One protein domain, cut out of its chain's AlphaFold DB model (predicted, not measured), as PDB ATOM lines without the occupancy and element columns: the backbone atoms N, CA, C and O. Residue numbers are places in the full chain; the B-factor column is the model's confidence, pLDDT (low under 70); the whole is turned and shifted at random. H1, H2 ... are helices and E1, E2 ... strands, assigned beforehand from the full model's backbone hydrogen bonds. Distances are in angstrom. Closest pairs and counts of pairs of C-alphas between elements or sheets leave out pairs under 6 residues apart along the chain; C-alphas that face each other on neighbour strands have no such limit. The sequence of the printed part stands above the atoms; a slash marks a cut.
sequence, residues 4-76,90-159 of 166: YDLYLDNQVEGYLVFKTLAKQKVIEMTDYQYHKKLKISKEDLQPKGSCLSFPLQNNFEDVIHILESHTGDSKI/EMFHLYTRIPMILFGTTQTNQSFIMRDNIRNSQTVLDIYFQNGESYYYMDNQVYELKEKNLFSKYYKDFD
ATOM      1  N   TYR A   4      25.959  26.254 -51.277       86.25
ATOM      2  CA  TYR A   4      26.107  25.001 -52.034       86.25
ATOM      3  C   TYR A   4      27.540  24.745 -52.468       86.25
ATOM      4  O   TYR A   4      28.088  23.669 -52.233       86.25
ATOM      5  N   ASP A   5      28.183  25.767 -53.031       87.50
ATOM      6  CA  ASP A   5      29.571  25.673 -53.482       87.50
ATOM      7  C   ASP A   5      30.543  25.360 -52.323       87.50
ATOM      8  O   ASP A   5      31.653  24.884 -52.550       87.50
ATOM      9  N   LEU A   6      30.118  25.615 -51.079       86.69
ATOM     10  CA  LEU A   6      30.858  25.327 -49.853       86.69
ATOM     11  C   LEU A   6      30.404  24.044 -49.129       86.69
ATOM     12  O   LEU A   6      30.900  23.766 -48.037       86.69
ATOM     13  N   TYR A   7      29.487  23.254 -49.702       85.00
ATOM     14  CA  TYR A   7      28.878  22.067 -49.074       85.00
ATOM     15  C   TYR A   7      28.132  22.366 -47.762       85.00
ATOM     16  O   TYR A   7      28.073  21.524 -46.861       85.00
ATOM     17  N   LEU A   8      27.580  23.575 -47.646       83.75
ATOM     18  CA  LEU A   8      26.876  24.077 -46.463       83.75
ATOM     19  C   LEU A   8      25.349  24.108 -46.627       83.75
ATOM     20  O   LEU A   8      24.652  24.523 -45.716       83.75
ATOM     21  N   ASP A   9      24.814  23.667 -47.757       70.81
ATOM     22  CA  ASP A   9      23.372  23.526 -48.008       70.81
ATOM     23  C   ASP A   9      22.892  22.060 -47.962       70.81
ATOM     24  O   ASP A   9      21.732  21.746 -48.214       70.81
ATOM     25  N   ASN A  10      23.807  21.147 -47.645       65.69
ATOM     26  CA  ASN A  10      23.565  19.717 -47.538       65.69
ATOM     27  C   ASN A  10      23.356  19.296 -46.068       65.69
ATOM     28  O   ASN A  10      23.402  20.129 -45.165       65.69
ATOM     29  N   GLN A  11      23.140  17.999 -45.791       70.31
ATOM     30  CA  GLN A  11      23.089  17.492 -44.409       70.31
ATOM     31  C   GLN A  11      24.407  17.797 -43.681       70.31
ATOM     32  O   GLN A  11      25.409  17.106 -43.866       70.31
ATOM     33  N   VAL A  12      24.389  18.853 -42.872       80.88
ATOM     34  CA  VAL A  12      25.480  19.284 -42.005       80.88
ATOM     35  C   VAL A  12      25.150  18.856 -40.586       80.88
ATOM     36  O   VAL A  12      24.108  19.225 -40.039       80.88
ATOM     37  N   GLU A  13      26.066  18.121 -39.964       83.00
ATOM     38  CA  GLU A  13      26.024  17.918 -38.522       83.00
ATOM     39  C   GLU A  13      26.675  19.126 -37.846       83.00
ATOM     40  O   GLU A  13      27.824  19.485 -38.128       83.00
ATOM     41  N   GLY A  14      25.934  19.783 -36.958       88.31
ATOM     42  CA  GLY A  14      26.420  20.984 -36.303       88.31
ATOM     43  C   GLY A  14      25.707  21.302 -35.003       88.31
ATOM     44  O   GLY A  14      24.697  20.701 -34.643       88.31
ATOM     45  N   TYR A  15      26.264  22.272 -34.291       90.25
ATOM     46  CA  TYR A  15      25.767  22.761 -33.018       90.25
ATOM     47  C   TYR A  15      25.902  24.280 -32.980       90.25
ATOM     48  O   TYR A  15      26.934  24.829 -33.375       90.25
ATOM     49  N   LEU A  16      24.907  24.961 -32.420       91.88
ATOM     50  CA  LEU A  16      25.131  26.299 -31.881       91.88
ATOM     51  C   LEU A  16      25.860  26.157 -30.553       91.88
ATOM     52  O   LEU A  16      25.447  25.369 -29.707       91.88
ATOM     53  N   VAL A  17      26.937  26.907 -30.365       93.06
ATOM     54  CA  VAL A  17      27.726  26.912 -29.135       93.06
ATOM     55  C   VAL A  17      27.667  28.298 -28.519       93.06
ATOM     56  O   VAL A  17      27.998  29.289 -29.162       93.06
ATOM     57  N   PHE A  18      27.318  28.348 -27.241       92.31
ATOM     58  CA  PHE A  18      27.216  29.547 -26.428       92.31
ATOM     59  C   PHE A  18      28.307  29.533 -25.358       92.31
ATOM     60  O   PHE A  18      28.377  28.599 -24.557       92.31
ATOM     61  N   LYS A  19      29.135  30.584 -25.296       91.31
ATOM     62  CA  LYS A  19      30.233  30.716 -24.322       91.31
ATOM     63  C   LYS A  19      29.728  31.098 -22.926       91.31
ATOM     64  O   LYS A  19      29.954  32.202 -22.432       91.31
ATOM     65  N   THR A  20      28.957  30.197 -22.332       90.06
ATOM     66  CA  THR A  20      28.354  30.286 -21.001       90.06
ATOM     67  C   THR A  20      27.827  28.912 -20.590       90.06
ATOM     68  O   THR A  20      27.440  28.129 -21.451       90.06
ATOM     69  N   LEU A  21      27.717  28.656 -19.284       91.12
ATOM     70  CA  LEU A  21      27.003  27.496 -18.724       91.12
ATOM     71  C   LEU A  21      25.590  27.849 -18.218       91.12
ATOM     72  O   LEU A  21      24.827  26.985 -17.786       91.12
ATOM     73  N   ALA A  22      25.206  29.127 -18.277       91.38
ATOM     74  CA  ALA A  22      23.918  29.600 -17.783       91.38
ATOM     75  C   ALA A  22      22.794  29.363 -18.809       91.38
ATOM     76  O   ALA A  22      22.501  30.238 -19.624       91.38
ATOM     77  N   LYS A  23      22.124  28.203 -18.732       93.00
ATOM     78  CA  LYS A  23      21.019  27.819 -19.640       93.00
ATOM     79  C   LYS A  23      19.926  28.885 -19.758       93.00
ATOM     80  O   LYS A  23      19.507  29.214 -20.860       93.00
ATOM     81  N   GLN A  24      19.500  29.462 -18.630       90.81
ATOM     82  CA  GLN A  24      18.465  30.504 -18.605       90.81
ATOM     83  C   GLN A  24      18.867  31.735 -19.435       90.81
ATOM     84  O   GLN A  24      18.062  32.242 -20.208       90.81
ATOM     85  N   LYS A  25      20.135  32.156 -19.337       88.06
ATOM     86  CA  LYS A  25      20.658  33.306 -20.082       88.06
ATOM     87  C   LYS A  25      20.695  33.041 -21.590       88.06
ATOM     88  O   LYS A  25      20.481  33.963 -22.368       88.06
ATOM     89  N   VAL A  26      20.976  31.800 -22.002       89.12
ATOM     90  CA  VAL A  26      20.932  31.404 -23.420       89.12
ATOM     91  C   VAL A  26      19.516  31.564 -23.961       89.12
ATOM     92  O   VAL A  26      19.350  32.257 -24.956       89.12
ATOM     93  N   ILE A  27      18.516  31.016 -23.268       89.25
ATOM     94  CA  ILE A  27      17.107  31.071 -23.691       89.25
ATOM     95  C   ILE A  27      16.618  32.514 -23.814       89.25
ATOM     96  O   ILE A  27      16.066  32.894 -24.842       89.25
ATOM     97  N   GLU A  28      16.863  33.338 -22.794       86.31
ATOM     98  CA  GLU A  28      16.470  34.753 -22.805       86.31
ATOM     99  C   GLU A  28      17.122  35.519 -23.962       86.31
ATOM    100  O   GLU A  28      16.463  36.307 -24.642       86.31
ATOM    101  N   MET A  29      18.411  35.264 -24.213       84.81
ATOM    102  CA  MET A  29      19.151  35.894 -25.304       84.81
ATOM    103  C   MET A  29      18.612  35.464 -26.670       84.81
ATOM    104  O   MET A  29      18.393  36.325 -27.520       84.81
ATOM    105  N   THR A  30      18.359  34.171 -26.884       83.06
ATOM    106  CA  THR A  30      17.890  33.659 -28.178       83.06
ATOM    107  C   THR A  30      16.451  34.070 -28.469       83.06
ATOM    108  O   THR A  30      16.153  34.469 -29.595       83.06
ATOM    109  N   ASP A  31      15.576  34.069 -27.459       84.00
ATOM    110  CA  ASP A  31      14.194  34.545 -27.591       84.00
ATOM    111  C   ASP A  31      14.141  36.026 -27.966       84.00
ATOM    112  O   ASP A  31      13.364  36.416 -28.842       84.00
ATOM    113  N   TYR A  32      14.978  36.842 -27.318       80.31
ATOM    114  CA  TYR A  32      15.079  38.268 -27.596       80.31
ATOM    115  C   TYR A  32      15.688  38.539 -28.977       80.31
ATOM    116  O   TYR A  32      15.090  39.251 -29.781       80.31
ATOM    117  N   GLN A  33      16.862  37.967 -29.264       75.88
ATOM    118  CA  GLN A  33      17.649  38.285 -30.458       75.88
ATOM    119  C   GLN A  33      17.005  37.757 -31.746       75.88
ATOM    120  O   GLN A  33      17.063  38.427 -32.776       75.88
ATOM    121  N   TYR A  34      16.374  36.582 -31.688       76.69
ATOM    122  CA  TYR A  34      15.767  35.924 -32.846       76.69
ATOM    123  C   TYR A  34      14.237  35.961 -32.817       76.69
ATOM    124  O   TYR A  34      13.596  35.213 -33.552       76.69
ATOM    125  N   HIS A  35      13.631  36.806 -31.975       78.88
ATOM    126  CA  HIS A  35      12.176  36.967 -31.864       78.88
ATOM    127  C   HIS A  35      11.422  35.630 -31.740       78.88
ATOM    128  O   HIS A  35      10.411  35.408 -32.408       78.88
ATOM    129  N   LYS A  36      11.937  34.720 -30.900       79.25
ATOM    130  CA  LYS A  36      11.408  33.358 -30.679       79.25
ATOM    131  C   LYS A  36      11.389  32.443 -31.918       79.25
ATOM    132  O   LYS A  36      10.754  31.386 -31.884       79.25
ATOM    133  N   LYS A  37      12.068  32.816 -33.012       81.81
ATOM    134  CA  LYS A  37      12.234  31.956 -34.197       81.81
ATOM    135  C   LYS A  37      13.177  30.787 -33.910       81.81
ATOM    136  O   LYS A  37      12.928  29.680 -34.372       81.81
ATOM    137  N   LEU A  38      14.215  31.016 -33.102       82.50
ATOM    138  CA  LEU A  38      15.126  29.977 -32.626       82.50
ATOM    139  C   LEU A  38      14.601  29.386 -31.308       82.50
ATOM    140  O   LEU A  38      14.872  29.914 -30.231       82.50
ATOM    141  N   LYS A  39      13.812  28.311 -31.399       82.69
ATOM    142  CA  LYS A  39      13.203  27.649 -30.235       82.69
ATOM    143  C   LYS A  39      14.210  26.719 -29.558       82.69
ATOM    144  O   LYS A  39      14.440  25.618 -30.044       82.69
ATOM    145  N   ILE A  40      14.784  27.168 -28.446       86.12
ATOM    146  CA  ILE A  40      15.715  26.382 -27.626       86.12
ATOM    147  C   ILE A  40      15.130  26.220 -26.223       86.12
ATOM    148  O   ILE A  40      14.853  27.210 -25.548       86.12
ATOM    149  N   SER A  41      14.977  24.978 -25.769       87.00
ATOM    150  CA  SER A  41      14.575  24.648 -24.398       87.00
ATOM    151  C   SER A  41      15.799  24.344 -23.526       87.00
ATOM    152  O   SER A  41      16.915  24.139 -24.015       87.00
ATOM    153  N   LYS A  42      15.626  24.303 -22.198       89.06
ATOM    154  CA  LYS A  42      16.741  24.015 -21.268       89.06
ATOM    155  C   LYS A  42      17.284  22.603 -21.451       89.06
ATOM    156  O   LYS A  42      18.467  22.360 -21.202       89.06
ATOM    157  N   GLU A  43      16.409  21.687 -21.820       90.94
ATOM    158  CA  GLU A  43      16.658  20.264 -21.997       90.94
ATOM    159  C   GLU A  43      17.504  20.011 -23.248       90.94
ATOM    160  O   GLU A  43      18.330  19.102 -23.253       90.94
ATOM    161  N   ASP A  44      17.379  20.885 -24.249       89.56
ATOM    162  CA  ASP A  44      18.114  20.797 -25.512       89.56
ATOM    163  C   ASP A  44      19.578  21.255 -25.379       89.56
ATOM    164  O   ASP A  44      20.426  20.932 -26.211       89.56
ATOM    165  N   LEU A  45      19.891  22.021 -24.327       92.25
ATOM    166  CA  LEU A  45      21.224  22.566 -24.075       92.25
ATOM    167  C   LEU A  45      22.108  21.561 -23.329       92.25
ATOM    168  O   LEU A  45      21.889  21.256 -22.150       92.25
ATOM    169  N   GLN A  46      23.164  21.118 -24.003       91.94
ATOM    170  CA  GLN A  46      24.152  20.175 -23.488       91.94
ATOM    171  C   GLN A  46      25.453  20.904 -23.123       91.94
ATOM    172  O   GLN A  46      25.857  21.805 -23.855       91.94
ATOM    173  N   PRO A  47      26.124  20.564 -22.014       91.12
ATOM    174  CA  PRO A  47      27.452  21.099 -21.732       91.12
ATOM    175  C   PRO A  47      28.476  20.581 -22.752       91.12
ATOM    176  O   PRO A  47      28.444  19.416 -23.147       91.12
ATOM    177  N   LYS A  48      29.393  21.455 -23.171       86.94
ATOM    178  CA  LYS A  48      30.522  21.141 -24.052       86.94
ATOM    179  C   LYS A  48      31.726  21.982 -23.637       86.94
ATOM    180  O   LYS A  48      31.858  23.139 -24.041       86.94
ATOM    181  N   GLY A  49      32.560  21.418 -22.767       85.31
ATOM    182  CA  GLY A  49      33.605  22.162 -22.069       85.31
ATOM    183  C   GLY A  49      33.027  23.310 -21.248       85.31
ATOM    184  O   GLY A  49      32.066  23.135 -20.505       85.31
ATOM    185  N   SER A  50      33.575  24.514 -21.410       87.44
ATOM    186  CA  SER A  50      33.072  25.712 -20.714       87.44
ATOM    187  C   SER A  50      31.852  26.372 -21.382       87.44
ATOM    188  O   SER A  50      31.460  27.482 -21.012       87.44
ATOM    189  N   CYS A  51      31.242  25.695 -22.359       92.25
ATOM    190  CA  CYS A  51      30.134  26.197 -23.162       92.25
ATOM    191  C   CYS A  51      28.870  25.337 -23.028       92.25
ATOM    192  O   CYS A  51      28.914  24.181 -22.611       92.25
ATOM    193  N   LEU A  52      27.741  25.893 -23.462       93.88
ATOM    194  CA  LEU A  52      26.541  25.132 -23.796       93.88
ATOM    195  C   LEU A  52      26.458  24.959 -25.306       93.88
ATOM    196  O   LEU A  52      26.734  25.895 -26.053       93.88
ATOM    197  N   SER A  53      26.032  23.787 -25.753       92.69
ATOM    198  CA  SER A  53      25.770  23.476 -27.149       92.69
ATOM    199  C   SER A  53      24.327  23.043 -27.369       92.69
ATOM    200  O   SER A  53      23.772  22.300 -26.559       92.69
ATOM    201  N   PHE A  54      23.749  23.476 -28.483       91.81
ATOM    202  CA  PHE A  54      22.440  23.066 -28.980       91.81
ATOM    203  C   PHE A  54      22.625  22.351 -30.329       91.81
ATOM    204  O   PHE A  54      23.110  22.990 -31.269       91.81
ATOM    205  N   PRO A  55      22.309  21.048 -30.439       89.06
ATOM    206  CA  PRO A  55      22.469  20.290 -31.680       89.06
ATOM    207  C   PRO A  55      21.469  20.727 -32.753       89.06
ATOM    208  O   PRO A  55      20.286  20.919 -32.483       89.06
ATOM    209  N   LEU A  56      21.940  20.830 -33.993       84.94
ATOM    210  CA  LEU A  56      21.115  21.132 -35.155       84.94
ATOM    211  C   LEU A  56      20.545  19.827 -35.720       84.94
ATOM    212  O   LEU A  56      21.261  19.038 -36.327       84.94
ATOM    213  N   GLN A  57      19.252  19.578 -35.517       67.00
ATOM    214  CA  GLN A  57      18.563  18.429 -36.112       67.00
ATOM    215  C   GLN A  57      18.009  18.826 -37.488       67.00
ATOM    216  O   GLN A  57      16.953  19.442 -37.563       67.00
ATOM    217  N   ASN A  58      18.739  18.510 -38.566       56.88
ATOM    218  CA  ASN A  58      18.348  18.644 -39.987       56.88
ATOM    219  C   ASN A  58      17.945  20.041 -40.514       56.88
ATOM    220  O   ASN A  58      17.676  20.173 -41.701       56.88
ATOM    221  N   ASN A  59      17.970  21.085 -39.684       65.00
ATOM    222  CA  ASN A  59      17.488  22.432 -40.020       65.00
ATOM    223  C   ASN A  59      18.644  23.436 -40.186       65.00
ATOM    224  O   ASN A  59      18.588  24.559 -39.689       65.00
ATOM    225  N   PHE A  60      19.747  23.005 -40.801       74.25
ATOM    226  CA  PHE A  60      20.962  23.818 -40.895       74.25
ATOM    227  C   PHE A  60      20.736  25.121 -41.680       74.25
ATOM    228  O   PHE A  60      21.093  26.199 -41.203       74.25
ATOM    229  N   GLU A  61      20.076  25.021 -42.834       72.44
ATOM    230  CA  GLU A  61      19.716  26.155 -43.691       72.44
ATOM    231  C   GLU A  61      18.755  27.122 -42.982       72.44
ATOM    232  O   GLU A  61      19.004  28.326 -42.946       72.44
ATOM    233  N   ASP A  62      17.725  26.601 -42.302       75.00
ATOM    234  CA  ASP A  62      16.807  27.412 -41.494       75.00
ATOM    235  C   ASP A  62      17.547  28.198 -40.408       75.00
ATOM    236  O   ASP A  62      17.256  29.370 -40.167       75.00
ATOM    237  N   VAL A  63      18.526  27.573 -39.747       79.44
ATOM    238  CA  VAL A  63      19.338  28.249 -38.732       79.44
ATOM    239  C   VAL A  63      20.199  29.328 -39.365       79.44
ATOM    240  O   VAL A  63      20.229  30.432 -38.827       79.44
ATOM    241  N   ILE A  64      20.833  29.081 -40.515       80.62
ATOM    242  CA  ILE A  64      21.566  30.131 -41.234       80.62
ATOM    243  C   ILE A  64      20.640  31.292 -41.589       80.62
ATOM    244  O   ILE A  64      20.999  32.433 -41.318       80.62
ATOM    245  N   HIS A  65      19.441  31.034 -42.109       78.00
ATOM    246  CA  HIS A  65      18.488  32.094 -42.435       78.00
ATOM    247  C   HIS A  65      17.988  32.847 -41.202       78.00
ATOM    248  O   HIS A  65      17.791  34.060 -41.256       78.00
ATOM    249  N   ILE A  66      17.807  32.175 -40.062       77.38
ATOM    250  CA  ILE A  66      17.483  32.846 -38.798       77.38
ATOM    251  C   ILE A  66      18.636  33.769 -38.387       77.38
ATOM    252  O   ILE A  66      18.387  34.930 -38.047       77.38
ATOM    253  N   LEU A  67      19.878  33.284 -38.464       77.31
ATOM    254  CA  LEU A  67      21.075  34.067 -38.167       77.31
ATOM    255  C   LEU A  67      21.224  35.258 -39.133       77.31
ATOM    256  O   LEU A  67      21.393  36.381 -38.669       77.31
ATOM    257  N   GLU A  68      21.055  35.048 -40.440       73.44
ATOM    258  CA  GLU A  68      21.118  36.075 -41.491       73.44
ATOM    259  C   GLU A  68      19.975  37.097 -41.385       73.44
ATOM    260  O   GLU A  68      20.176  38.293 -41.565       73.44
ATOM    261  N   SER A  69      18.757  36.680 -41.034       67.06
ATOM    262  CA  SER A  69      17.641  37.622 -40.871       67.06
ATOM    263  C   SER A  69      17.923  38.656 -39.775       67.06
ATOM    264  O   SER A  69      17.551  39.821 -39.903       67.06
ATOM    265  N   HIS A  70      18.674  38.265 -38.740       62.38
ATOM    266  CA  HIS A  70      19.174  39.195 -37.731       62.38
ATOM    267  C   HIS A  70      20.280  40.117 -38.281       62.38
ATOM    268  O   HIS A  70      20.428  41.261 -37.836       62.38
ATOM    269  N   THR A  71      21.055  39.655 -39.267       55.91
ATOM    270  CA  THR A  71      22.090  40.465 -39.913       55.91
ATOM    271  C   THR A  71      21.516  41.473 -40.917       55.91
ATOM    272  O   THR A  71      22.028  42.589 -41.007       55.91
ATOM    273  N   GLY A  72      20.421  41.138 -41.607       47.34
ATOM    274  CA  GLY A  72      19.758  41.989 -42.606       47.34
ATOM    275  C   GLY A  72      19.019  43.207 -42.033       47.34
ATOM    276  O   GLY A  72      19.038  44.283 -42.636       47.34
ATOM    277  N   ASP A  73      18.440  43.089 -40.834       47.12
ATOM    278  CA  ASP A  73      17.749  44.204 -40.161       47.12
ATOM    279  C   ASP A  73      18.717  45.250 -39.584       47.12
ATOM    280  O   ASP A  73      18.335  46.379 -39.262       47.12
ATOM    281  N   SER A  74      20.004  44.912 -39.484       45.66
ATOM    282  CA  SER A  74      21.048  45.784 -38.956       45.66
ATOM    283  C   SER A  74      21.882  46.413 -40.072       45.66
ATOM    284  O   SER A  74      23.108  46.320 -40.087       45.66
ATOM    285  N   LYS A  75      21.240  47.161 -40.984       41.56
ATOM    286  CA  LYS A  75      21.960  48.254 -41.659       41.56
ATOM    287  C   LYS A  75      22.400  49.221 -40.567       41.56
ATOM    288  O   LYS A  75      21.607  50.040 -40.102       41.56
ATOM    289  N   ILE A  76      23.657  49.129 -40.137       45.72
ATOM    290  CA  ILE A  76      24.266  50.125 -39.263       45.72
ATOM    291  C   ILE A  76      24.475  51.370 -40.131       45.72
ATOM    292  O   ILE A  76      25.574  51.672 -40.586       45.72
ATOM    293  N   GLU A  90      20.589  50.936 -17.350       36.31
ATOM    294  CA  GLU A  90      19.826  49.847 -16.728       36.31
ATOM    295  C   GLU A  90      19.712  48.576 -17.593       36.31
ATOM    296  O   GLU A  90      19.541  47.485 -17.057       36.31
ATOM    297  N   MET A  91      19.877  48.663 -18.919       35.41
ATOM    298  CA  MET A  91      19.822  47.498 -19.822       35.41
ATOM    299  C   MET A  91      21.200  46.895 -20.131       35.41
ATOM    300  O   MET A  91      21.289  45.793 -20.672       35.41
ATOM    301  N   PHE A  92      22.296  47.583 -19.800       37.62
ATOM    302  CA  PHE A  92      23.642  47.148 -20.195       37.62
ATOM    303  C   PHE A  92      24.086  45.864 -19.470       37.62
ATOM    304  O   PHE A  92      24.914  45.108 -19.976       37.62
ATOM    305  N   HIS A  93      23.507  45.586 -18.299       37.19
ATOM    306  CA  HIS A  93      23.811  44.397 -17.498       37.19
ATOM    307  C   HIS A  93      22.970  43.165 -17.872       37.19
ATOM    308  O   HIS A  93      23.424  42.044 -17.650       37.19
ATOM    309  N   LEU A  94      21.804  43.346 -18.505       39.59
ATOM    310  CA  LEU A  94      20.908  42.251 -18.907       39.59
ATOM    311  C   LEU A  94      21.305  41.599 -20.245       39.59
ATOM    312  O   LEU A  94      21.042  40.418 -20.450       39.59
ATOM    313  N   TYR A  95      22.014  42.315 -21.126       46.66
ATOM    314  CA  TYR A  95      22.299  41.853 -22.495       46.66
ATOM    315  C   TYR A  95      23.788  41.908 -22.852       46.66
ATOM    316  O   TYR A  95      24.168  42.363 -23.933       46.66
ATOM    317  N   THR A  96      24.665  41.423 -21.966       52.22
ATOM    318  CA  THR A  96      26.003  41.009 -22.418       52.22
ATOM    319  C   THR A  96      25.807  39.904 -23.449       52.22
ATOM    320  O   THR A  96      25.463  38.779 -23.080       52.22
ATOM    321  N   ARG A  97      25.964  40.256 -24.735       69.88
ATOM    322  CA  ARG A  97      25.831  39.344 -25.876       69.88
ATOM    323  C   ARG A  97      26.696  38.123 -25.577       69.88
ATOM    324  O   ARG A  97      27.911  38.254 -25.437       69.88
ATOM    325  N   ILE A  98      26.063  36.970 -25.369       82.75
ATOM    326  CA  ILE A  98      26.798  35.731 -25.127       82.75
ATOM    327  C   ILE A  98      27.543  35.434 -26.430       82.75
ATOM    328  O   ILE A  98      26.883  35.342 -27.468       82.75
ATOM    329  N   PRO A  99      28.884  35.313 -26.421       87.00
ATOM    330  CA  PRO A  99      29.602  34.912 -27.617       87.00
ATOM    331  C   PRO A  99      29.047  33.580 -28.105       87.00
ATOM    332  O   PRO A  99      28.949  32.625 -27.331       87.00
ATOM    333  N   MET A 100      28.668  33.547 -29.376       88.50
ATOM    334  CA  MET A 100      28.062  32.389 -30.008       88.50
ATOM    335  C   MET A 100      28.793  32.084 -31.310       88.50
ATOM    336  O   MET A 100      29.166  33.001 -32.044       88.50
ATOM    337  N   ILE A 101      28.984  30.798 -31.577       91.75
ATOM    338  CA  ILE A 101      29.393  30.287 -32.882       91.75
ATOM    339  C   ILE A 101      28.427  29.196 -33.314       91.75
ATOM    340  O   ILE A 101      27.849  28.502 -32.481       91.75
ATOM    341  N   LEU A 102      28.309  29.005 -34.617       92.12
ATOM    342  CA  LEU A 102      27.872  27.738 -35.169       92.12
ATOM    343  C   LEU A 102      29.132  26.920 -35.451       92.12
ATOM    344  O   LEU A 102      30.042  27.396 -36.123       92.12
ATOM    345  N   PHE A 103      29.200  25.707 -34.924       91.94
ATOM    346  CA  PHE A 103      30.266  24.757 -35.219       91.94
ATOM    347  C   PHE A 103      29.666  23.566 -35.949       91.94
ATOM    348  O   PHE A 103      28.691  22.992 -35.468       91.94
ATOM    349  N   GLY A 104      30.250  23.167 -37.073       91.00
ATOM    350  CA  GLY A 104      29.742  22.039 -37.838       91.00
ATOM    351  C   GLY A 104      30.810  21.352 -38.665       91.00
ATOM    352  O   GLY A 104      31.963  21.786 -38.721       91.00
ATOM    353  N   THR A 105      30.402  20.260 -39.295       90.00
ATOM    354  CA  THR A 105      31.223  19.498 -40.233       90.00
ATOM    355  C   THR A 105      30.416  19.257 -41.502       90.00
ATOM    356  O   THR A 105      29.260  18.840 -41.436       90.00
ATOM    357  N   THR A 106      31.002  19.571 -42.657       88.06
ATOM    358  CA  THR A 106      30.383  19.312 -43.964       88.06
ATOM    359  C   THR A 106      30.353  17.810 -44.269       88.06
ATOM    360  O   THR A 106      31.049  17.015 -43.633       88.06
ATOM    361  N   GLN A 107      29.636  17.410 -45.321       80.50
ATOM    362  CA  GLN A 107      29.630  16.020 -45.805       80.50
ATOM    363  C   GLN A 107      31.015  15.497 -46.218       80.50
ATOM    364  O   GLN A 107      31.261  14.293 -46.200       80.50
ATOM    365  N   THR A 108      31.937  16.391 -46.577       83.88
ATOM    366  CA  THR A 108      33.325  16.053 -46.920       83.88
ATOM    367  C   THR A 108      34.228  15.925 -45.688       83.88
ATOM    368  O   THR A 108      35.447  15.866 -45.826       83.88
ATOM    369  N   ASN A 109      33.648  15.856 -44.483       83.81
ATOM    370  CA  ASN A 109      34.343  15.823 -43.194       83.81
ATOM    371  C   ASN A 109      35.218  17.058 -42.930       83.81
ATOM    372  O   ASN A 109      36.181  17.002 -42.163       83.81
ATOM    373  N   GLN A 110      34.883  18.188 -43.552       89.88
ATOM    374  CA  GLN A 110      35.582  19.445 -43.343       89.88
ATOM    375  C   GLN A 110      34.878  20.233 -42.234       89.88
ATOM    376  O   GLN A 110      33.743  20.683 -42.393       89.88
ATOM    377  N   SER A 111      35.546  20.417 -41.092       92.75
ATOM    378  CA  SER A 111      34.997  21.230 -40.004       92.75
ATOM    379  C   SER A 111      35.066  22.720 -40.320       92.75
ATOM    380  O   SER A 111      36.014  23.203 -40.959       92.75
ATOM    381  N   PHE A 112      34.073  23.449 -39.817       93.56
ATOM    382  CA  PHE A 112      33.951  24.888 -39.984       93.56
ATOM    383  C   PHE A 112      33.327  25.561 -38.754       93.56
ATOM    384  O   PHE A 112      32.682  24.928 -37.913       93.56
ATOM    385  N   ILE A 113      33.547  26.868 -38.653       93.88
ATOM    386  CA  ILE A 113      32.938  27.752 -37.662       93.88
ATOM    387  C   ILE A 113      32.253  28.893 -38.401       93.88
ATOM    388  O   ILE A 113      32.897  29.539 -39.223       93.88
ATOM    389  N   MET A 114      30.998  29.182 -38.065       92.81
ATOM    390  CA  MET A 114      30.337  30.424 -38.464       92.81
ATOM    391  C   MET A 114      30.110  31.336 -37.271       92.81
ATOM    392  O   MET A 114      29.846  30.873 -36.156       92.81
ATOM    393  N   ARG A 115      30.185  32.644 -37.503       88.56
ATOM    394  CA  ARG A 115      29.861  33.646 -36.489       88.56
ATOM    395  C   ARG A 115      29.398  34.958 -37.094       88.56
ATOM    396  O   ARG A 115      29.891  35.377 -38.137       88.56
ATOM    397  N   ASP A 116      28.570  35.667 -36.338       83.94
ATOM    398  CA  ASP A 116      28.257  37.063 -36.622       83.94
ATOM    399  C   ASP A 116      29.530  37.920 -36.568       83.94
ATOM    400  O   ASP A 116      30.320  37.863 -35.607       83.94
ATOM    401  N   ASN A 117      29.685  38.769 -37.581       81.88
ATOM    402  CA  ASN A 117      30.700  39.810 -37.647       81.88
ATOM    403  C   ASN A 117      30.144  41.076 -38.325       81.88
ATOM    404  O   ASN A 117      29.040  41.064 -38.862       81.88
ATOM    405  N   ILE A 118      30.895  42.179 -38.285       78.69
ATOM    406  CA  ILE A 118      30.553  43.424 -38.983       78.69
ATOM    407  C   ILE A 118      31.600  43.682 -40.064       78.69
ATOM    408  O   ILE A 118      32.788  43.810 -39.762       78.69
ATOM    409  N   ARG A 119      31.159  43.809 -41.316       76.31
ATOM    410  CA  ARG A 119      31.996  44.169 -42.466       76.31
ATOM    411  C   ARG A 119      31.316  45.272 -43.257       76.31
ATOM    412  O   ARG A 119      30.125  45.196 -43.515       76.31
ATOM    413  N   ASN A 120      32.062  46.318 -43.614       77.62
ATOM    414  CA  ASN A 120      31.537  47.470 -44.362       77.62
ATOM    415  C   ASN A 120      30.226  48.039 -43.774       77.62
ATOM    416  O   ASN A 120      29.301  48.379 -44.506       77.62
ATOM    417  N   SER A 121      30.143  48.122 -42.439       70.62
ATOM    418  CA  SER A 121      28.954  48.582 -41.697       70.62
ATOM    419  C   SER A 121      27.688  47.732 -41.888       70.62
ATOM    420  O   SER A 121      26.584  48.178 -41.575       70.62
ATOM    421  N   GLN A 122      27.844  46.498 -42.358       69.19
ATOM    422  CA  GLN A 122      26.791  45.496 -42.445       69.19
ATOM    423  C   GLN A 122      27.145  44.324 -41.538       69.19
ATOM    424  O   GLN A 122      28.311  43.936 -41.421       69.19
ATOM    425  N   THR A 123      26.142  43.774 -40.870       75.56
ATOM    426  CA  THR A 123      26.315  42.509 -40.166       75.56
ATOM    427  C   THR A 123      26.364  41.389 -41.207       75.56
ATOM    428  O   THR A 123      25.578  41.388 -42.151       75.56
ATOM    429  N   VAL A 124      27.297  40.457 -41.051       84.12
ATOM    430  CA  VAL A 124      27.515  39.318 -41.953       84.12
ATOM    431  C   VAL A 124      27.794  38.056 -41.142       84.12
ATOM    432  O   VAL A 124      28.131  38.142 -39.955       84.12
ATOM    433  N   LEU A 125      27.717  36.894 -41.789       89.44
ATOM    434  CA  LEU A 125      28.147  35.624 -41.207       89.44
ATOM    435  C   LEU A 125      29.520  35.244 -41.759       89.44
ATOM    436  O   LEU A 125      29.632  34.776 -42.887       89.44
ATOM    437  N   ASP A 126      30.572  35.442 -40.968       92.25
ATOM    438  CA  ASP A 126      31.901  34.941 -41.320       92.25
ATOM    439  C   ASP A 126      31.920  33.411 -41.164       92.25
ATOM    440  O   ASP A 126      31.414  32.883 -40.174       92.25
ATOM    441  N   ILE A 127      32.548  32.719 -42.111       94.50
ATOM    442  CA  ILE A 127      32.706  31.264 -42.190       94.50
ATOM    443  C   ILE A 127      34.206  30.967 -42.222       94.50
ATOM    444  O   ILE A 127      34.917  31.461 -43.093       94.50
ATOM    445  N   TYR A 128      34.700  30.148 -41.299       95.56
ATOM    446  CA  TYR A 128      36.106  29.752 -41.238       95.56
ATOM    447  C   TYR A 128      36.224  28.237 -41.297       95.56
ATOM    448  O   TYR A 128      35.691  27.548 -40.426       95.56
ATOM    449  N   PHE A 129      36.958  27.719 -42.273       95.38
ATOM    450  CA  PHE A 129      37.208  26.293 -42.432       95.38
ATOM    451  C   PHE A 129      38.527  25.875 -41.779       95.38
ATOM    452  O   PHE A 129      39.502  26.629 -41.720       95.38
ATOM    453  N   GLN A 130      38.579  24.635 -41.292       93.94
ATOM    454  CA  GLN A 130      39.790  24.061 -40.700       93.94
ATOM    455  C   GLN A 130      40.963  23.957 -41.697       93.94
ATOM    456  O   GLN A 130      42.113  23.990 -41.266       93.94
ATOM    457  N   ASN A 131      40.703  23.890 -43.008       92.94
ATOM    458  CA  ASN A 131      41.736  23.922 -44.056       92.94
ATOM    459  C   ASN A 131      42.406  25.309 -44.223       92.94
ATOM    460  O   ASN A 131      43.361  25.441 -44.986       92.94
ATOM    461  N   GLY A 132      41.927  26.329 -43.503       92.81
ATOM    462  CA  GLY A 132      42.472  27.683 -43.503       92.81
ATOM    463  C   GLY A 132      41.736  28.667 -44.412       92.81
ATOM    464  O   GLY A 132      42.038  29.862 -44.342       92.81
ATOM    465  N   GLU A 133      40.783  28.198 -45.218       94.75
ATOM    466  CA  GLU A 133      39.929  29.042 -46.052       94.75
ATOM    467  C   GLU A 133      38.878  29.765 -45.212       94.75
ATOM    468  O   GLU A 133      38.392  29.263 -44.194       94.75
ATOM    469  N   SER A 134      38.536  30.972 -45.648       95.44
ATOM    470  CA  SER A 134      37.616  31.846 -44.938       95.44
ATOM    471  C   SER A 134      36.723  32.569 -45.930       95.44
ATOM    472  O   SER A 134      37.178  33.019 -46.983       95.44
ATOM    473  N   TYR A 135      35.467  32.742 -45.550       95.00
ATOM    474  CA  TYR A 135      34.447  33.398 -46.349       95.00
ATOM    475  C   TYR A 135      33.560  34.256 -45.454       95.00
ATOM    476  O   TYR A 135      33.604  34.147 -44.230       95.00
ATOM    477  N   TYR A 136      32.729  35.095 -46.054       92.38
ATOM    478  CA  TYR A 136      31.557  35.629 -45.378       92.38
ATOM    479  C   TYR A 136      30.328  35.466 -46.260       92.38
ATOM    480  O   TYR A 136      30.413  35.532 -47.488       92.38
ATOM    481  N   TYR A 137      29.198  35.231 -45.610       89.38
ATOM    482  CA  TYR A 137      27.896  35.067 -46.222       89.38
ATOM    483  C   TYR A 137      27.019  36.286 -45.919       89.38
ATOM    484  O   TYR A 137      26.944  36.743 -44.773       89.38
ATOM    485  N   MET A 138      26.413  36.833 -46.972       85.44
ATOM    486  CA  MET A 138      25.538  38.000 -46.937       85.44
ATOM    487  C   MET A 138      24.647  38.010 -48.181       85.44
ATOM    488  O   MET A 138      25.149  37.822 -49.289       85.44
ATOM    489  N   ASP A 139      23.355  38.283 -48.005       82.56
ATOM    490  CA  ASP A 139      22.380  38.454 -49.087       82.56
ATOM    491  C   ASP A 139      22.351  37.249 -50.050       82.56
ATOM    492  O   ASP A 139      22.393  37.402 -51.275       82.56
ATOM    493  N   ASN A 140      22.314  36.029 -49.499       82.44
ATOM    494  CA  ASN A 140      22.390  34.765 -50.250       82.44
ATOM    495  C   ASN A 140      23.660  34.582 -51.111       82.44
ATOM    496  O   ASN A 140      23.706  33.722 -51.994       82.44
ATOM    497  N   GLN A 141      24.710  35.369 -50.870       88.62
ATOM    498  CA  GLN A 141      25.991  35.267 -51.565       88.62
ATOM    499  C   GLN A 141      27.134  35.003 -50.589       88.62
ATOM    500  O   GLN A 141      27.149  35.476 -49.456       88.62
ATOM    501  N   VAL A 142      28.118  34.242 -51.060       91.94
ATOM    502  CA  VAL A 142      29.360  33.944 -50.346       91.94
ATOM    503  C   VAL A 142      30.520  34.652 -51.034       91.94
ATOM    504  O   VAL A 142      30.692  34.563 -52.256       91.94
ATOM    505  N   TYR A 143      31.352  35.301 -50.228       92.88
ATOM    506  CA  TYR A 143      32.522  36.054 -50.660       92.88
ATOM    507  C   TYR A 143      33.773  35.563 -49.931       92.88
ATOM    508  O   TYR A 143      33.737  35.311 -48.729       92.88
ATOM    509  N   GLU A 144      34.891  35.442 -50.645       94.25
ATOM    510  CA  GLU A 144      36.171  35.032 -50.057       94.25
ATOM    511  C   GLU A 144      36.757  36.127 -49.155       94.25
ATOM    512  O   GLU A 144      36.752  37.317 -49.484       94.25
ATOM    513  N   LEU A 145      37.297  35.703 -48.013       91.44
ATOM    514  CA  LEU A 145      38.043  36.544 -47.091       91.44
ATOM    515  C   LEU A 145      39.547  36.380 -47.288       91.44
ATOM    516  O   LEU A 145      40.063  35.284 -47.493       91.44
ATOM    517  N   LYS A 146      40.280  37.488 -47.146       88.31
ATOM    518  CA  LYS A 146      41.749  37.465 -47.202       88.31
ATOM    519  C   LYS A 146      42.360  36.906 -45.916       88.31
ATOM    520  O   LYS A 146      43.502  36.451 -45.927       88.31
ATOM    521  N   GLU A 147      41.630  36.959 -44.805       86.81
ATOM    522  CA  GLU A 147      42.068  36.455 -43.509       86.81
ATOM    523  C   GLU A 147      42.038  34.921 -43.477       86.81
ATOM    524  O   GLU A 147      40.978  34.312 -43.370       86.81
ATOM    525  N   LYS A 148      43.206  34.278 -43.526       86.31
ATOM    526  CA  LYS A 148      43.326  32.812 -43.497       86.31
ATOM    527  C   LYS A 148      43.615  32.280 -42.094       86.31
ATOM    528  O   LYS A 148      44.127  33.001 -41.238       86.31
ATOM    529  N   ASN A 149      43.340  30.995 -41.877       88.38
ATOM    530  CA  ASN A 149      43.708  30.243 -40.665       88.38
ATOM    531  C   ASN A 149      43.056  30.738 -39.357       88.38
ATOM    532  O   ASN A 149      43.630  30.609 -38.273       88.38
ATOM    533  N   LEU A 150      41.841  31.290 -39.430       91.12
ATOM    534  CA  LEU A 150      41.120  31.785 -38.252       91.12
ATOM    535  C   LEU A 150      40.348  30.701 -37.487       91.12
ATOM    536  O   LEU A 150      40.015  30.913 -36.320       91.12
ATOM    537  N   PHE A 151      40.117  29.528 -38.087       93.38
ATOM    538  CA  PHE A 151      39.392  28.425 -37.448       93.38
ATOM    539  C   PHE A 151      39.993  28.044 -36.088       93.38
ATOM    540  O   PHE A 151      39.301  28.073 -35.074       93.38
ATOM    541  N   SER A 152      41.302  27.762 -36.028       90.25
ATOM    542  CA  SER A 152      41.955  27.312 -34.790       90.25
ATOM    543  C   SER A 152      41.916  28.352 -33.673       90.25
ATOM    544  O   SER A 152      41.913  27.978 -32.502       90.25
ATOM    545  N   LYS A 153      41.890  29.646 -34.017       90.81
ATOM    546  CA  LYS A 153      41.747  30.732 -33.044       90.81
ATOM    547  C   LYS A 153      40.385  30.638 -32.358       90.81
ATOM    548  O   LYS A 153      40.329  30.478 -31.146       90.81
ATOM    549  N   TYR A 154      39.305  30.652 -33.136       89.19
ATOM    550  CA  TYR A 154      37.951  30.615 -32.578       89.19
ATOM    551  C   TYR A 154      37.619  29.287 -31.909       89.19
ATOM    552  O   TYR A 154      36.968  29.267 -30.869       89.19
ATOM    553  N   TYR A 155      38.116  28.182 -32.458       89.25
ATOM    554  CA  TYR A 155      37.947  26.870 -31.854       89.25
ATOM    555  C   TYR A 155      38.555  26.802 -30.443       89.25
ATOM    556  O   TYR A 155      37.919  26.297 -29.519       89.25
ATOM    557  N   LYS A 156      39.755  27.372 -30.249       88.44
ATOM    558  CA  LYS A 156      40.383  27.502 -28.921       88.44
ATOM    559  C   LYS A 156      39.630  28.480 -28.023       88.44
ATOM    560  O   LYS A 156      39.454  28.195 -26.844       88.44
ATOM    561  N   ASP A 157      39.158  29.597 -28.572       88.94
ATOM    562  CA  ASP A 157      38.433  30.613 -27.804       88.94
ATOM    563  C   ASP A 157      37.137  30.070 -27.177       88.94
ATOM    564  O   ASP A 157      36.735  30.554 -26.118       88.94
ATOM    565  N   PHE A 158      36.481  29.094 -27.811       87.06
ATOM    566  CA  PHE A 158      35.266  28.443 -27.299       87.06
ATOM    567  C   PHE A 158      35.538  27.183 -26.464       87.06
ATOM    568  O   PHE A 158      34.595  26.622 -25.915       87.06
ATOM    569  N   ASP A 159      36.799  26.760 -26.325       81.88
ATOM    570  CA  ASP A 159      37.234  25.705 -25.397       81.88
ATOM    571  C   ASP A 159      36.367  24.425 -25.445       81.88
ATOM    572  O   ASP A 159      36.040  23.812 -24.426       81.88
TER     573      ASP A 159
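What this domain is: This is residues 4 to 76 and 90 to 159 of the 166 residues of an uncharacterized protein of Massilimicrobiota timonensis (UniProt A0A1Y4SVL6). One long, strongly twisted sheet of eight strands runs through the whole domain, with the helix H2 laid along one face over E6 and the short helix H3 on the opposite face; H1 sits towards the E2, E3 and E1 end, where it only grazes the sheet. The 143 printed residues hold three named helices and eight named strands, in the order E1 H1 E2 E3 H2 E4 E5 E6 E7 E8 H3. The sheet's order is E2 E3 E1 E4 E5 E6 E7 E8, antiparallel throughout, and the class is mixed, helices and strands. The whole is compact, with a radius of gyration of the C-alphas of 14.7 A, and spans 40 by 33 by 26 A.

How they stand to each other: Begin at one edge of the sheet with E2, residues 46 to 48, and cross to E3, residues 51 to 55; they form a hairpin, with N 53 and O 46 2.7 A apart. Next is E1, residues 13 to 18, where N 18 and O 52 are 2.8 A apart. E1 then has E4, residues 100 to 105, on its other side, with N 15 and O 103 at 2.8 A. From E4 a meander, each strand the antiparallel neighbour of the one before, goes on through E5, residues 111 to 119, E6, residues 122 to 129, E7, residues 134 to 138, and E8, residues 141 to 144, the other edge strand. Look there for N 114 and O 102 at 2.8 A, N 128 and O 113 at 2.8 A, N 127 and O 135 at 2.8 A, and N 136 and O 143 at 2.9 A, each within hydrogen-bond range. From edge to edge the strands' lines turn by 166 degrees, and E5 bends by 65 degrees at residue 116. H2, residues 60 to 72, is on the sheet at a height of 7.9 A, over E6 and only just over E5, with 3 of its 13 C-alphas there. It runs along the strands, at 8 degrees to E6 on the local plane; their closest C-alphas, Thr 71 and Thr 123, are 4.7 A apart. On the opposite face H3, residues 151 to 157, has a height of 9.3 A over the sheet and lies only just over E4 and E5, with 3 of its 7 C-alphas on each. It runs slantwise to the strands, at 50 degrees to E4 on the local plane; its closest C-alpha pair with E6 is Phe 151 and Tyr 128, 5.2 A. H1, residues 23 to 33, only grazes the sheet with its residues 23 to 26; its closest C-alpha pair with E1 is Val 26 and Phe 18, 7.2 A. E1, H1 and E2 make a split strand-helix-strand unit, two strands of one sheet joined through a helix and not neighbours, with E3 between them in the sheet, and its crossover is right-handed. H1 and H2 are close but not clearly touching, with Gln 33 and His 70 their closest C-alphas at 7.5 A. In H1, H2 and H3 every O i to N i+4 pair is within hydrogen-bond range.

Where its parts are: Find C-alpha 13 at (26.024, 17.918, -38.522), where E1 begins; it runs 16.8 A, as does E4. The longest strand, E5, covers 23.3 A, and E6 covers 21.8 A. Find C-alpha 60 at (20.962, 23.818, -40.895); from there H2 runs 18.3 A, while H1 measures 15.4 A. H3 ends with C-alpha 157 at (38.433, 30.613, -27.804).

The domain as a whole: The two C-alphas farthest apart are those of Glu 90 and Thr 108, 47.3 A. Residues 77 to 89 are not printed, and C-alphas 76 and 90 stand 23.0 A apart across the cut. Of the links printed whole, H1 to E2, residues 34 to 45, is long. Mean pLDDT of the printed part is 81.7; it is under 70 at residue 10, residues 57 to 59, 69 to 76 and 90 to 97, and residue 122.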